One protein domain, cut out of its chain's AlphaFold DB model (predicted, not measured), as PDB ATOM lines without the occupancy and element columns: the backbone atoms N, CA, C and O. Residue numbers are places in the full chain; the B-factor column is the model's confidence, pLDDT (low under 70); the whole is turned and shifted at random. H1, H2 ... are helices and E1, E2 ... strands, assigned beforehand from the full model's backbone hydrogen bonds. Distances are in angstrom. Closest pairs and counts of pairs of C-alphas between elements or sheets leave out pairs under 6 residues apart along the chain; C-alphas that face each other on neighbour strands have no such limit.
ATOM      1  N   GLY A   6     -29.103  26.562  -7.178       86.75
ATOM      2  CA  GLY A   6     -29.074  26.012  -8.536       86.75
ATOM      3  C   GLY A   6     -27.712  25.413  -8.871       86.75
ATOM      4  O   GLY A   6     -26.697  26.053  -8.612       86.75
ATOM      5  N   VAL A   7     -27.693  24.225  -9.474       89.25
ATOM      6  CA  VAL A   7     -26.496  23.644 -10.102       89.25
ATOM      7  C   VAL A   7     -26.782  23.446 -11.586       89.25
ATOM      8  O   VAL A   7     -27.800  22.852 -11.955       89.25
ATOM      9  N   LEU A   8     -25.898  23.982 -12.427       88.88
ATOM     10  CA  LEU A   8     -25.898  23.756 -13.867       88.88
ATOM     11  C   LEU A   8     -25.173  22.442 -14.160       88.88
ATOM     12  O   LEU A   8     -24.094  22.200 -13.630       88.88
ATOM     13  N   PHE A   9     -25.760  21.618 -15.019       90.06
ATOM     14  CA  PHE A   9     -25.127  20.414 -15.537       90.06
ATOM     15  C   PHE A   9     -25.013  20.516 -17.051       90.06
ATOM     16  O   PHE A   9     -26.035  20.601 -17.738       90.06
ATOM     17  N   HIS A  10     -23.791  20.412 -17.571       92.06
ATOM     18  CA  HIS A  10     -23.585  20.101 -18.982       92.06
ATOM     19  C   HIS A  10     -23.934  18.629 -19.212       92.06
ATOM     20  O   HIS A  10     -23.296  17.728 -18.663       92.06
ATOM     21  N   LEU A  11     -24.961  18.356 -20.021       92.50
ATOM     22  CA  LEU A  11     -25.482  16.997 -20.199       92.50
ATOM     23  C   LEU A  11     -24.497  16.069 -20.924       92.50
ATOM     24  O   LEU A  11     -24.644  14.849 -20.831       92.50
ATOM     25  N   SER A  12     -23.471  16.607 -21.588       94.62
ATOM     26  CA  SER A  12     -22.326  15.843 -22.104       94.62
ATOM     27  C   SER A  12     -21.491  15.190 -20.996       94.62
ATOM     28  O   SER A  12     -20.938  14.116 -21.210       94.62
ATOM     29  N   SER A  13     -21.442  15.801 -19.810       95.06
ATOM     30  CA  SER A  13     -20.679  15.341 -18.638       95.06
ATOM     31  C   SER A  13     -21.520  14.504 -17.665       95.06
ATOM     32  O   SER A  13     -21.042  14.108 -16.601       95.06
ATOM     33  N   VAL A  14     -22.781  14.236 -18.018       95.19
ATOM     34  CA  VAL A  14     -23.707  13.409 -17.239       95.19
ATOM     35  C   VAL A  14     -24.005  12.126 -18.007       95.19
ATOM     36  O   VAL A  14     -24.580  12.154 -19.097       95.19
ATOM     37  N   GLY A  15     -23.617  10.992 -17.438       94.94
ATOM     38  CA  GLY A  15     -23.782   9.661 -18.012       94.94
ATOM     39  C   GLY A  15     -24.725   8.775 -17.206       94.94
ATOM     40  O   GLY A  15     -25.295   9.185 -16.193       94.94
ATOM     41  N   PHE A  16     -24.859   7.535 -17.669       96.25
ATOM     42  CA  PHE A  16     -25.498   6.459 -16.922       96.25
ATOM     43  C   PHE A  16     -24.544   5.278 -16.841       96.25
ATOM     44  O   PHE A  16     -23.857   4.970 -17.816       96.25
ATOM     45  N   ASP A  17     -24.513   4.616 -15.693       93.88
ATOM     46  CA  ASP A  17     -23.798   3.354 -15.552       93.88
ATOM     47  C   ASP A  17     -24.615   2.177 -16.145       93.88
ATOM     48  O   ASP A  17     -25.768   2.364 -16.555       93.88
ATOM     49  N   PRO A  18     -24.068   0.945 -16.184       93.25
ATOM     50  CA  PRO A  18     -24.788  -0.222 -16.705       93.25
ATOM     51  C   PRO A  18     -26.099  -0.559 -15.976       93.25
ATOM     52  O   PRO A  18     -26.934  -1.272 -16.525       93.25
ATOM     53  N   PHE A  19     -26.293  -0.055 -14.753       93.00
ATOM     54  CA  PHE A  19     -27.500  -0.252 -13.951       93.00
ATOM     55  C   PHE A  19     -28.502   0.905 -14.101       93.00
ATOM     56  O   PHE A  19     -29.564   0.895 -13.481       93.00
ATOM     57  N   GLY A  20     -28.192   1.905 -14.931       93.44
ATOM     58  CA  GLY A  20     -29.052   3.054 -15.189       93.44
ATOM     59  C   GLY A  20     -29.013   4.137 -14.108       93.44
ATOM     60  O   GLY A  20     -29.901   4.994 -14.110       93.44
ATOM     61  N   ARG A  21     -28.014   4.120 -13.216       95.00
ATOM     62  CA  ARG A  21     -27.754   5.168 -12.212       95.00
ATOM     63  C   ARG A  21     -27.047   6.347 -12.865       95.00
ATOM     64  O   ARG A  21     -26.294   6.152 -13.818       95.00
ATOM     65  N   VAL A  22     -27.282   7.564 -12.374       96.00
ATOM     66  CA  VAL A  22     -26.686   8.764 -12.981       96.00
ATOM     67  C   VAL A  22     -25.260   8.933 -12.501       96.00
ATOM     68  O   VAL A  22     -24.986   8.837 -11.312       96.00
ATOM     69  N   PHE A  23     -24.368   9.245 -13.427       95.25
ATOM     70  CA  PHE A  23     -22.968   9.516 -13.157       95.25
ATOM     71  C   PHE A  23     -22.617  10.935 -13.598       95.25
ATOM     72  O   PHE A  23     -22.884  11.310 -14.739       95.25
ATOM     73  N   ILE A  24     -22.042  11.728 -12.699       95.12
ATOM     74  CA  ILE A  24     -21.683  13.127 -12.937       95.12
ATOM     75  C   ILE A  24     -20.156  13.225 -12.965       95.12
ATOM     76  O   ILE A  24     -19.508  13.149 -11.918       95.12
ATOM     77  N   ALA A  25     -19.605  13.403 -14.169       93.62
ATOM     78  CA  ALA A  25     -18.173  13.617 -14.400       93.62
ATOM     79  C   ALA A  25     -17.771  15.099 -14.375       93.62
ATOM     80  O   ALA A  25     -16.588  15.431 -14.341       93.62
ATOM     81  N   ASP A  26     -18.755  15.997 -14.357       92.19
ATOM     82  CA  ASP A  26     -18.533  17.413 -14.090       92.19
ATOM     83  C   ASP A  26     -18.080  17.596 -12.635       92.19
ATOM     84  O   ASP A  26     -18.844  17.379 -11.689       92.19
ATOM     85  N   ARG A  27     -16.808  17.959 -12.462       88.62
ATOM     86  CA  ARG A  27     -16.175  18.075 -11.148       88.62
ATOM     87  C   ARG A  27     -16.832  19.152 -10.289       88.62
ATOM     88  O   ARG A  27     -17.041  18.910  -9.101       88.62
ATOM     89  N   ASP A  28     -17.161  20.301 -10.863       90.62
ATOM     90  CA  ASP A  28     -17.683  21.436 -10.102       90.62
ATOM     91  C   ASP A  28     -19.129  21.165  -9.678       90.62
ATOM     92  O   ASP A  28     -19.483  21.351  -8.510       90.62
ATOM     93  N   ALA A  29     -19.939  20.595 -10.577       89.94
ATOM     94  CA  ALA A  29     -21.296  20.164 -10.247       89.94
ATOM     95  C   ALA A  29     -21.312  19.024  -9.207       89.94
ATOM     96  O   ALA A  29     -22.136  19.029  -8.289       89.94
ATOM     97  N   SER A  30     -20.384  18.064  -9.313       90.81
ATOM     98  CA  SER A  30     -20.185  16.970  -8.345       90.81
ATOM     99  C   SER A  30     -19.813  17.491  -6.950       90.81
ATOM    100  O   SER A  30     -20.364  17.036  -5.941       90.81
ATOM    101  N   ILE A  31     -18.902  18.467  -6.872       89.81
ATOM    102  CA  ILE A  31     -18.512  19.110  -5.610       89.81
ATOM    103  C   ILE A  31     -19.704  19.853  -5.009       89.81
ATOM    104  O   ILE A  31     -20.062  19.563  -3.869       89.81
ATOM    105  N   ALA A  32     -20.364  20.720  -5.782       89.44
ATOM    106  CA  ALA A  32     -21.506  21.499  -5.311       89.44
ATOM    107  C   ALA A  32     -22.642  20.602  -4.791       89.44
ATOM    108  O   ALA A  32     -23.194  20.851  -3.716       89.44
ATOM    109  N   LEU A  33     -22.969  19.527  -5.519       88.81
ATOM    110  CA  LEU A  33     -23.988  18.573  -5.090       88.81
ATOM    111  C   LEU A  33     -23.580  17.886  -3.783       88.81
ATOM    112  O   LEU A  33     -24.359  17.893  -2.833       88.81
ATOM    113  N   GLY A  34     -22.345  17.383  -3.696       87.69
ATOM    114  CA  GLY A  34     -21.815  16.749  -2.487       87.69
ATOM    115  C   GLY A  34     -21.803  17.668  -1.258       87.69
ATOM    116  O   GLY A  34     -22.165  17.232  -0.165       87.69
ATOM    117  N   GLU A  35     -21.439  18.941  -1.424       87.31
ATOM    118  CA  GLU A  35     -21.475  19.938  -0.347       87.31
ATOM    119  C   GLU A  35     -22.897  20.161   0.177       87.31
ATOM    120  O   GLU A  35     -23.102  20.195   1.391       87.31
ATOM    121  N   MET A  36     -23.898  20.238  -0.706       87.25
ATOM    122  CA  MET A  36     -25.295  20.414  -0.294       87.25
ATOM    123  C   MET A  36     -25.815  19.257   0.574       87.25
ATOM    124  O   MET A  36     -26.535  19.508   1.537       87.25
ATOM    125  N   LEU A  37     -25.427  18.004   0.310       82.31
ATOM    126  CA  LEU A  37     -25.864  16.865   1.147       82.31
ATOM    127  C   LEU A  37     -25.044  16.676   2.406       82.31
ATOM    128  O   LEU A  37     -25.526  16.084   3.371       82.31
ATOM    129  N   SER A  38     -23.809  17.174   2.430       82.94
ATOM    130  CA  SER A  38     -23.057  17.217   3.685       82.94
ATOM    131  C   SER A  38     -23.788  18.049   4.751       82.94
ATOM    132  O   SER A  38     -23.606  17.818   5.940       82.94
ATOM    133  N   GLN A  39     -24.671  18.960   4.323       83.31
ATOM    134  CA  GLN A  39     -25.456  19.856   5.173       83.31
ATOM    135  C   GLN A  39     -26.873  19.315   5.470       83.31
ATOM    136  O   GLN A  39     -27.556  19.846   6.342       83.31
ATOM    137  N   ALA A  40     -27.332  18.260   4.780       83.00
ATOM    138  CA  ALA A  40     -28.739  17.842   4.767       83.00
ATOM    139  C   ALA A  40     -28.932  16.322   4.730       83.00
ATOM    140  O   ALA A  40     -28.211  15.631   4.014       83.00
ATOM    141  N   ASP A  41     -29.939  15.793   5.424       86.19
ATOM    142  CA  ASP A  41     -30.271  14.360   5.331       86.19
ATOM    143  C   ASP A  41     -30.846  13.982   3.957       86.19
ATOM    144  O   ASP A  41     -30.642  12.869   3.463       86.19
ATOM    145  N   ALA A  42     -31.541  14.926   3.320       86.69
ATOM    146  CA  ALA A  42     -32.014  14.805   1.952       86.69
ATOM    147  C   ALA A  42     -32.070  16.174   1.266       86.69
ATOM    148  O   ALA A  42     -32.144  17.221   1.908       86.69
ATOM    149  N   ILE A  43     -32.091  16.168  -0.061       88.69
ATOM    150  CA  ILE A  43     -32.327  17.359  -0.876       88.69
ATOM    151  C   ILE A  43     -33.481  17.087  -1.838       88.69
ATOM    152  O   ILE A  43     -33.546  16.040  -2.476       88.69
ATOM    153  N   SER A  44     -34.412  18.026  -1.958       88.38
ATOM    154  CA  SER A  44     -35.409  18.007  -3.028       88.38
ATOM    155  C   SER A  44     -34.861  18.788  -4.208       88.38
ATOM    156  O   SER A  44     -34.443  19.931  -4.049       88.38
ATOM    157  N   CYS A  45     -34.863  18.194  -5.389       87.50
ATOM    158  CA  CYS A  45     -34.398  18.827  -6.607       87.50
ATOM    159  C   CYS A  45     -35.561  19.075  -7.568       87.50
ATOM    160  O   CYS A  45     -36.546  18.338  -7.552       87.50
ATOM    161  N   ARG A  46     -35.453  20.110  -8.405       86.69
ATOM    162  CA  ARG A  46     -36.385  20.401  -9.501       86.69
ATOM    163  C   ARG A  46     -35.622  20.834 -10.742       86.69
ATOM    164  O   ARG A  46     -34.722  21.666 -10.640       86.69
ATOM    165  N   SER A  47     -35.991  20.319 -11.912       82.25
ATOM    166  CA  SER A  47     -35.412  20.811 -13.171       82.25
ATOM    167  C   SER A  47     -36.089  22.096 -13.643       82.25
ATOM    168  O   SER A  47     -37.313  22.222 -13.581       82.25
ATOM    169  N   GLY A  48     -35.289  23.059 -14.103       69.12
ATOM    170  CA  GLY A  48     -35.755  24.279 -14.752       69.12
ATOM    171  C   GLY A  48     -35.186  24.402 -16.163       69.12
ATOM    172  O   GLY A  48     -33.977  24.289 -16.330       69.12
ATOM    173  N   CYS A  49     -36.069  24.595 -17.153       53.56
ATOM    174  CA  CYS A  49     -35.884  25.420 -18.360       53.56
ATOM    175  C   CYS A  49     -37.067  25.260 -19.340       53.56
ATOM    176  O   CYS A  49     -37.484  24.145 -19.655       53.56
ATOM    177  N   GLY A  50     -37.536  26.383 -19.893       51.28
ATOM    178  CA  GLY A  50     -37.945  26.474 -21.300       51.28
ATOM    179  C   GLY A  50     -39.366  26.075 -21.712       51.28
ATOM    180  O   GLY A  50     -40.096  26.956 -22.145       51.28
ATOM    181  N   ALA A  51     -39.745  24.787 -21.694       40.94
ATOM    182  CA  ALA A  51     -41.037  24.290 -22.223       40.94
ATOM    183  C   ALA A  51     -41.299  22.790 -21.883       40.94
ATOM    184  O   ALA A  51     -40.462  22.154 -21.239       40.94
ATOM    185  N   PRO A  52     -42.465  22.218 -22.267       46.81
ATOM    186  CA  PRO A  52     -43.467  21.598 -21.406       46.81
ATOM    187  C   PRO A  52     -43.152  20.128 -21.086       46.81
ATOM    188  O   PRO A  52     -43.836  19.207 -21.515       46.81
ATOM    189  N   LEU A  53     -42.113  19.888 -20.305       46.56
ATOM    190  CA  LEU A  53     -42.051  18.694 -19.472       46.56
ATOM    191  C   LEU A  53     -41.915  19.213 -18.053       46.56
ATOM    192  O   LEU A  53     -40.993  19.987 -17.782       46.56
ATOM    193  N   SER A  54     -42.936  18.871 -17.263       53.09
ATOM    194  CA  SER A  54     -43.218  19.158 -15.855       53.09
ATOM    195  C   SER A  54     -42.053  19.696 -15.022       53.09
ATOM    196  O   SER A  54     -40.888  19.372 -15.236       53.09
ATOM    197  N   CYS A  55     -42.386  20.466 -13.980       66.56
ATOM    198  CA  CYS A  55     -41.501  20.619 -12.826       66.56
ATOM    199  C   CYS A  55     -41.285  19.230 -12.204       66.56
ATOM    200  O   CYS A  55     -41.946  18.878 -11.234       66.56
ATOM    201  N   ASP A  56     -40.429  18.418 -12.819       78.00
ATOM    202  CA  ASP A  56     -40.058  17.113 -12.320       78.00
ATOM    203  C   ASP A  56     -39.238  17.353 -11.065       78.00
ATOM    204  O   ASP A  56     -38.253  18.104 -11.086       78.00
ATOM    205  N   THR A  57     -39.693  16.739  -9.983       83.88
ATOM    206  CA  THR A  57     -39.054  16.808  -8.683       83.88
ATOM    207  C   THR A  57     -38.550  15.437  -8.289       83.88
ATOM    208  O   THR A  57     -39.276  14.462  -8.459       83.88
ATOM    209  N   ALA A  58     -37.363  15.373  -7.703       88.94
ATOM    210  CA  ALA A  58     -36.878  14.171  -7.036       88.94
ATOM    211  C   ALA A  58     -36.441  14.528  -5.619       88.94
ATOM    212  O   ALA A  58     -35.820  15.573  -5.411       88.94
ATOM    213  N   LEU A  59     -36.773  13.680  -4.650       89.62
ATOM    214  CA  LEU A  59     -36.139  13.710  -3.338       89.62
ATOM    215  C   LEU A  59     -34.941  12.772  -3.404       89.62
ATOM    216  O   LEU A  59     -35.113  11.615  -3.773       89.62
ATOM    217  N   ILE A  60     -33.762  13.287  -3.075       90.94
ATOM    218  CA  ILE A  60     -32.522  12.520  -3.063       90.94
ATOM    219  C   ILE A  60     -32.031  12.453  -1.624       90.94
ATOM    220  O   ILE A  60     -31.741  13.489  -1.016       90.94
ATOM    221  N   THR A  61     -31.976  11.253  -1.062       90.38
ATOM    222  CA  THR A  61     -31.446  11.024   0.284       90.38
ATOM    223  C   THR A  61     -29.920  10.952   0.242       90.38
ATOM    224  O   THR A  61     -29.308  10.684  -0.793       90.38
ATOM    225  N   ARG A  62     -29.264  11.195   1.382       87.62
ATOM    226  CA  ARG A  62     -27.796  11.124   1.471       87.62
ATOM    227  C   ARG A  62     -27.225   9.775   1.016       87.62
ATOM    228  O   ARG A  62     -26.175   9.749   0.386       87.62
ATOM    229  N   GLU A  63     -27.895   8.671   1.336       89.06
ATOM    230  CA  GLU A  63     -27.440   7.308   1.012       89.06
ATOM    231  C   GLU A  63     -27.495   6.981  -0.489       89.06
ATOM    232  O   GLU A  63     -26.789   6.088  -0.956       89.06
ATOM    233  N   GLU A  64     -28.286   7.726  -1.264       90.81
ATOM    234  CA  GLU A  64     -28.357   7.581  -2.718       90.81
ATOM    235  C   GLU A  64     -27.160   8.225  -3.429       90.81
ATOM    236  O   GLU A  64     -27.014   8.070  -4.642       90.81
ATOM    237  N   LEU A  65     -26.292   8.939  -2.707       89.75
ATOM    238  CA  LEU A  65     -25.162   9.655  -3.281       89.75
ATOM    239  C   LEU A  65     -23.834   9.062  -2.841       89.75
ATOM    240  O   LEU A  65     -23.429   9.120  -1.681       89.75
ATOM    241  N   VAL A  66     -23.137   8.494  -3.821       90.00
ATOM    242  CA  VAL A  66     -21.902   7.745  -3.619       90.00
ATOM    243  C   VAL A  66     -20.797   8.398  -4.435       90.00
ATOM    244  O   VAL A  66     -20.945   8.622  -5.637       90.00
ATOM    245  N   ARG A  67     -19.661   8.690  -3.797       87.94
ATOM    246  CA  ARG A  67     -18.453   9.106  -4.518       87.94
ATOM    247  C   ARG A  67     -17.741   7.879  -5.076       87.94
ATOM    248  O   ARG A  67     -17.436   6.951  -4.329       87.94
ATOM    249  N   VAL A  68     -17.446   7.905  -6.372       87.00
ATOM    250  CA  VAL A  68     -16.645   6.890  -7.064       87.00
ATOM    251  C   VAL A  68     -15.482   7.621  -7.727       87.00
ATOM    252  O   VAL A  68     -15.643   8.260  -8.758       87.00
ATOM    253  N   GLY A  69     -14.310   7.604  -7.085       87.00
ATOM    254  CA  GLY A  69     -13.188   8.443  -7.512       87.00
ATOM    255  C   GLY A  69     -13.531   9.945  -7.424       87.00
ATOM    256  O   GLY A  69     -14.049  10.378  -6.390       87.00
ATOM    257  N   PRO A  70     -13.241  10.757  -8.463       85.38
ATOM    258  CA  PRO A  70     -13.619  12.172  -8.495       85.38
ATOM    259  C   PRO A  70     -15.096  12.401  -8.860       85.38
ATOM    260  O   PRO A  70     -15.597  13.523  -8.755       85.38
ATOM    261  N   GLU A  71     -15.791  11.351  -9.287       90.50
ATOM    262  CA  GLU A  71     -17.116  11.426  -9.886       90.50
ATOM    263  C   GLU A  71     -18.198  11.126  -8.850       90.50
ATOM    264  O   GLU A  71     -17.976  10.452  -7.833       90.50
ATOM    265  N   LEU A  72     -19.392  11.656  -9.104       93.88
ATOM    266  CA  LEU A  72     -20.544  11.461  -8.236       93.88
ATOM    267  C   LEU A  72     -21.552  10.537  -8.910       93.88
ATOM    268  O   LEU A  72     -22.016  10.805 -10.017       93.88
ATOM    269  N   LEU A  73     -21.903   9.462  -8.213       94.50
ATOM    270  CA  LEU A  73     -22.938   8.527  -8.618       94.50
ATOM    271  C   LEU A  73     -24.223   8.829  -7.841       94.50
ATOM    272  O   LEU A  73     -24.227   8.798  -6.610       94.50
ATOM    273  N   VAL A  74     -25.310   9.086  -8.567       94.31
ATOM    274  CA  VAL A  74     -26.656   9.313  -8.029       94.31
ATOM    275  C   VAL A  74     -27.512   8.075  -8.273       94.31
ATOM    276  O   VAL A  74     -27.952   7.795  -9.394       94.31
ATOM    277  N   ASN A  75     -27.760   7.328  -7.205       94.56
ATOM    278  CA  ASN A  75     -28.596   6.139  -7.180       94.56
ATOM    279  C   ASN A  75     -30.060   6.492  -6.873       94.56
ATOM    280  O   ASN A  75     -30.626   6.009  -5.902       94.56
ATOM    281  N   ASN A  76     -30.660   7.353  -7.696       94.50
ATOM    282  CA  ASN A  76     -32.051   7.778  -7.550       94.50
ATOM    283  C   ASN A  76     -32.758   7.727  -8.915       94.50
ATOM    284  O   ASN A  76     -32.318   8.348  -9.890       94.50
ATOM    285  N   ALA A  77     -33.845   6.957  -9.000       92.50
ATOM    286  CA  ALA A  77     -34.533   6.692 -10.264       92.50
ATOM    287  C   ALA A  77     -35.259   7.927 -10.824       92.50
ATOM    288  O   ALA A  77     -35.294   8.117 -12.045       92.50
ATOM    289  N   ASP A  78     -35.788   8.789  -9.954       92.06
ATOM    290  CA  ASP A  78     -36.476  10.016 -10.364       92.06
ATOM    291  C   ASP A  78     -35.484  11.035 -10.926       92.06
ATOM    292  O   ASP A  78     -35.712  11.604 -11.997       92.06
ATOM    293  N   PHE A  79     -34.322  11.191 -10.286       93.25
ATOM    294  CA  PHE A  79     -33.228  11.998 -10.820       93.25
ATOM    295  C   PHE A  79     -32.759  11.469 -12.183       93.25
ATOM    296  O   PHE A  79     -32.614  12.236 -13.138       93.25
ATOM    297  N   ALA A  80     -32.616  10.147 -12.328       93.62
ATOM    298  CA  ALA A  80     -32.311   9.523 -13.615       93.62
ATOM    299  C   ALA A  80     -33.374   9.831 -14.684       93.62
ATOM    300  O   ALA A  80     -33.031  10.123 -15.833       93.62
ATOM    301  N   SER A  81     -34.656   9.811 -14.315       92.44
ATOM    302  CA  SER A  81     -35.774  10.165 -15.198       92.44
ATOM    303  C   SER A  81     -35.677  11.610 -15.695       92.44
ATOM    304  O   SER A  81     -35.813  11.852 -16.897       92.44
ATOM    305  N   ILE A  82     -35.346  12.556 -14.806       91.38
ATOM    306  CA  ILE A  82     -35.117  13.966 -15.158       91.38
ATOM    307  C   ILE A  82     -34.024  14.080 -16.226       91.38
ATOM    308  O   ILE A  82     -34.253  14.678 -17.279       91.38
ATOM    309  N   ILE A  83     -32.858  13.467 -16.001       92.81
ATOM    310  CA  ILE A  83     -31.733  13.532 -16.948       92.81
ATOM    311  C   ILE A  83     -32.104  12.912 -18.301       92.81
ATOM    312  O   ILE A  83     -31.819  13.504 -19.345       92.81
ATOM    313  N   ARG A  84     -32.787  11.756 -18.313       92.69
ATOM    314  CA  ARG A  84     -33.235  11.107 -19.560       92.69
ATOM    315  C   ARG A  84     -34.172  12.002 -20.358       92.69
ATOM    316  O   ARG A  84     -33.949  12.185 -21.551       92.69
ATOM    317  N   LYS A  85     -35.187  12.585 -19.713       90.00
ATOM    318  CA  LYS A  85     -36.141  13.492 -20.368       90.00
ATOM    319  C   LYS A  85     -35.438  14.699 -20.988       90.00
ATOM    320  O   LYS A  85     -35.759  15.067 -22.112       90.00
ATOM    321  N   ARG A  86     -34.460  15.289 -20.289       89.06
ATOM    322  CA  ARG A  86     -33.715  16.459 -20.793       89.06
ATOM    323  C   ARG A  86     -32.832  16.107 -21.989       89.06
ATOM    324  O   ARG A  86     -32.880  16.812 -22.992       89.06
ATOM    325  N   LYS A  87     -32.129  14.973 -21.946       90.69
ATOM    326  CA  LYS A  87     -31.388  14.470 -23.115       90.69
ATOM    327  C   LYS A  87     -32.312  14.134 -24.294       90.69
ATOM    328  O   LYS A  87     -31.969  14.433 -25.430       90.69
ATOM    329  N   ALA A  88     -33.490  13.557 -24.038       90.81
ATOM    330  CA  ALA A  88     -34.442  13.165 -25.083       90.81
ATOM    331  C   ALA A  88     -35.007  14.353 -25.882       90.81
ATOM    332  O   ALA A  88     -35.322  14.196 -27.057       90.81
ATOM    333  N   VAL A  89     -35.107  15.537 -25.269       88.31
ATOM    334  CA  VAL A  89     -35.515  16.775 -25.959       88.31
ATOM    335  C   VAL A  89     -34.340  17.546 -26.571       88.31
ATOM    336  O   VAL A  89     -34.522  18.677 -27.011       88.31
ATOM    337  N   GLY A  90     -33.137  16.960 -26.591       88.75
ATOM    338  CA  GLY A  90     -31.947  17.576 -27.180       88.75
ATOM    339  C   GLY A  90     -31.380  18.746 -26.375       88.75
ATOM    340  O   GLY A  90     -30.704  19.593 -26.947       88.75
ATOM    341  N   ALA A  91     -31.658  18.826 -25.069       88.56
ATOM    342  CA  ALA A  91     -31.042  19.852 -24.235       88.56
ATOM    343  C   ALA A  91     -29.526  19.615 -24.123       88.56
ATOM    344  O   ALA A  91     -29.078  18.482 -23.935       88.56
ATOM    345  N   GLU A  92     -28.750  20.693 -24.191       90.50
ATOM    346  CA  GLU A  92     -27.301  20.669 -23.945       90.50
ATOM    347  C   GLU A  92     -26.988  20.793 -22.451       90.50
ATOM    348  O   GLU A  92     -26.044  20.193 -21.934       90.50
ATOM    349  N   GLU A  93     -27.838  21.525 -21.738       88.69
ATOM    350  CA  GLU A  93     -27.676  21.853 -20.333       88.69
ATOM    351  C   GLU A  93     -28.981  21.654 -19.566       88.69
ATOM    352  O   GLU A  93     -30.086  21.714 -20.115       88.69
ATOM    353  N   VAL A  94     -28.856  21.451 -18.258       87.25
ATOM    354  CA  VAL A  94     -29.988  21.506 -17.339       87.25
ATOM    355  C   VAL A  94     -29.587  22.218 -16.056       87.25
ATOM    356  O   VAL A  94     -28.576  21.889 -15.440       87.25
ATOM    357  N   VAL A  95     -30.409  23.175 -15.624       87.56
ATOM    358  CA  VAL A  95     -30.304  23.746 -14.279       87.56
ATOM    359  C   VAL A  95     -31.224  22.959 -13.358       87.56
ATOM    360  O   VAL A  95     -32.439  22.898 -13.573       87.56
ATOM    361  N   ILE A  96     -30.649  22.356 -12.322       87.56
ATOM    362  CA  ILE A  96     -31.406  21.704 -11.257       87.56
ATOM    363  C   ILE A  96     -31.321  22.575 -10.007       87.56
ATOM    364  O   ILE A  96     -30.234  22.880  -9.520       87.56
ATOM    365  N   VAL A  97     -32.474  22.984  -9.484       88.69
ATOM    366  CA  VAL A  97     -32.568  23.735  -8.229       88.69
ATOM    367  C   VAL A  97     -32.799  22.759  -7.087       88.69
ATOM    368  O   VAL A  97     -33.750  21.982  -7.130       88.69
ATOM    369  N   PHE A  98     -31.956  22.830  -6.064       87.50
ATOM    370  CA  PHE A  98     -31.980  21.983  -4.883       87.50
ATOM    371  C   PHE A  98     -32.422  22.770  -3.653       87.50
ATOM    372  O   PHE A  98     -31.923  23.861  -3.376       87.50
ATOM    373  N   ASN A  99     -33.340  22.185  -2.896       86.75
ATOM    374  CA  ASN A  99     -33.767  22.636  -1.583       86.75
ATOM    375  C   ASN A  99     -33.326  21.605  -0.545       86.75
ATOM    376  O   ASN A  99     -33.562  20.410  -0.716       86.75
ATOM    377  N   ILE A 100     -32.718  22.072   0.540       85.75
ATOM    378  CA  ILE A 100     -32.272  21.233   1.654       85.75
ATOM    379  C   ILE A 100     -33.479  20.781   2.486       85.75
ATOM    380  O   ILE A 100     -34.358  21.583   2.805       85.75
ATOM    381  N   TYR A 101     -33.515  19.497   2.839       80.75
ATOM    382  CA  TYR A 101     -34.534  18.900   3.694       80.75
ATOM    383  C   TYR A 101     -33.883  18.310   4.943       80.75
ATOM    384  O   TYR A 101     -33.007  17.457   4.828       80.75
ATOM    385  N   ARG A 102     -34.341  18.763   6.122       70.12
ATOM    386  CA  ARG A 102     -33.727  18.479   7.432       70.12
ATOM    387  C   ARG A 102     -32.224  18.756   7.410       70.12
ATOM    388  O   ARG A 102     -31.401  17.893   7.109       70.12
ATOM    389  N   GLU A 103     -31.892  20.005   7.709       66.75
ATOM    390  CA  GLU A 103     -30.510  20.395   7.950       66.75
ATOM    391  C   GLU A 103     -29.985  19.557   9.117       66.75
ATOM    392  O   GLU A 103     -30.665  19.430  10.143       66.75
ATOM    393  N   MET A 104     -28.813  18.942   8.954       61.84
ATOM    394  CA  MET A 104     -28.164  18.326  10.103       61.84
ATOM    395  C   MET A 104     -27.931  19.453  11.093       61.84
ATOM    396  O   MET A 104     -27.182  20.380  10.784       61.84
TER     397      MET A 104
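This is residues 6 to 104 of the 112 residues of an uncharacterized protein of Maricaulis salignorans (UniProt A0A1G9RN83). Two four-stranded sheets, E1-E8-E4-E5 and E2-E3-E7-E6, stand partly face to face, and the two helices lie between them, H1 toward one side and H2 toward the other, round a common core. The larger sheet is strongly twisted, and E8 is its longest strand. The printed part has 99 residues, with two named helices and eight named strands in the order E1, E2, E3, H1, E4, E5, E6, E7, H2, E8; both sheets are antiparallel, and the class is mixed, helices and strands. The whole is compact, with a radius of gyration of the C-alphas of 12.4 A and spans of 36 by 26 by 23 A.

The larger sheet runs E1, residues 6 to 10, E8, residues 93 to 103, E4, residues 40 to 48, and E5, residues 57 to 61. Within hydrogen-bond range are N 7 and O 96, 2.9 A, between E1 and E8; N 44 and O 99, 2.8 A, between E8 and E4; and N 45 and O 58, 2.8 A, in the hairpin E4 and E5. H1, residues 27 to 38, and H2, residues 77 to 88, are on one face of this sheet, two layers, a sheet with helices on one face. H1 has a height of 8.1 A over it, and the closest C-alphas of H1 and E1, Ala 29 and Val 7, are 6.3 A apart. H2 has a height of 8.8 A and runs along the strands, at 8 degrees to E8 on the local plane; its C-alpha 78 is 5.3 A from C-alpha 58 of E5, their closest pair. The second sheet runs E2, residues 14 to 16, E3, residues 22 to 24, E7, residues 71 to 74, and E6, residues 65 to 68. N 15 and O 23, 2.8 A, join the hairpin E2 and E3, N 24 and O 72, 2.8 A, E3 and E7, and N 73 and O 66, 2.9 A, the hairpin E6 and E7, each within hydrogen-bond range. The same two helices are on one face of this sheet, again two layers. H1 lies over E7 and E6, with C-alphas Ser 30 and Leu 72 closest at 5.5 A. H2 lies over E3 and only just over E2, on which 3 of its C-alphas fall; C-alphas Ala 80 and Val 22 are its closest to E3, 5.7 A. H1 and H2 are apart. In both helices every O i to N i+4 pair is within hydrogen-bond range.

E1 begins at C-alpha 6, (-29.074, 26.012, -8.536). H1 is 16.4 A long and H2 16.2 A; E4 measures 21.7 A. E8 runs 28.5 A to C-alpha 103 at (-30.510, 20.395, 7.950).

The C-alphas farthest apart, of Gly 90 and Met 104, are 37.5 A apart. The printed part has no cut and no long link; E4 to E5 is short, the others tight. The mean pLDDT of the printed part is 86.1, with residues 48 to 55 and 103 to 104 under 70.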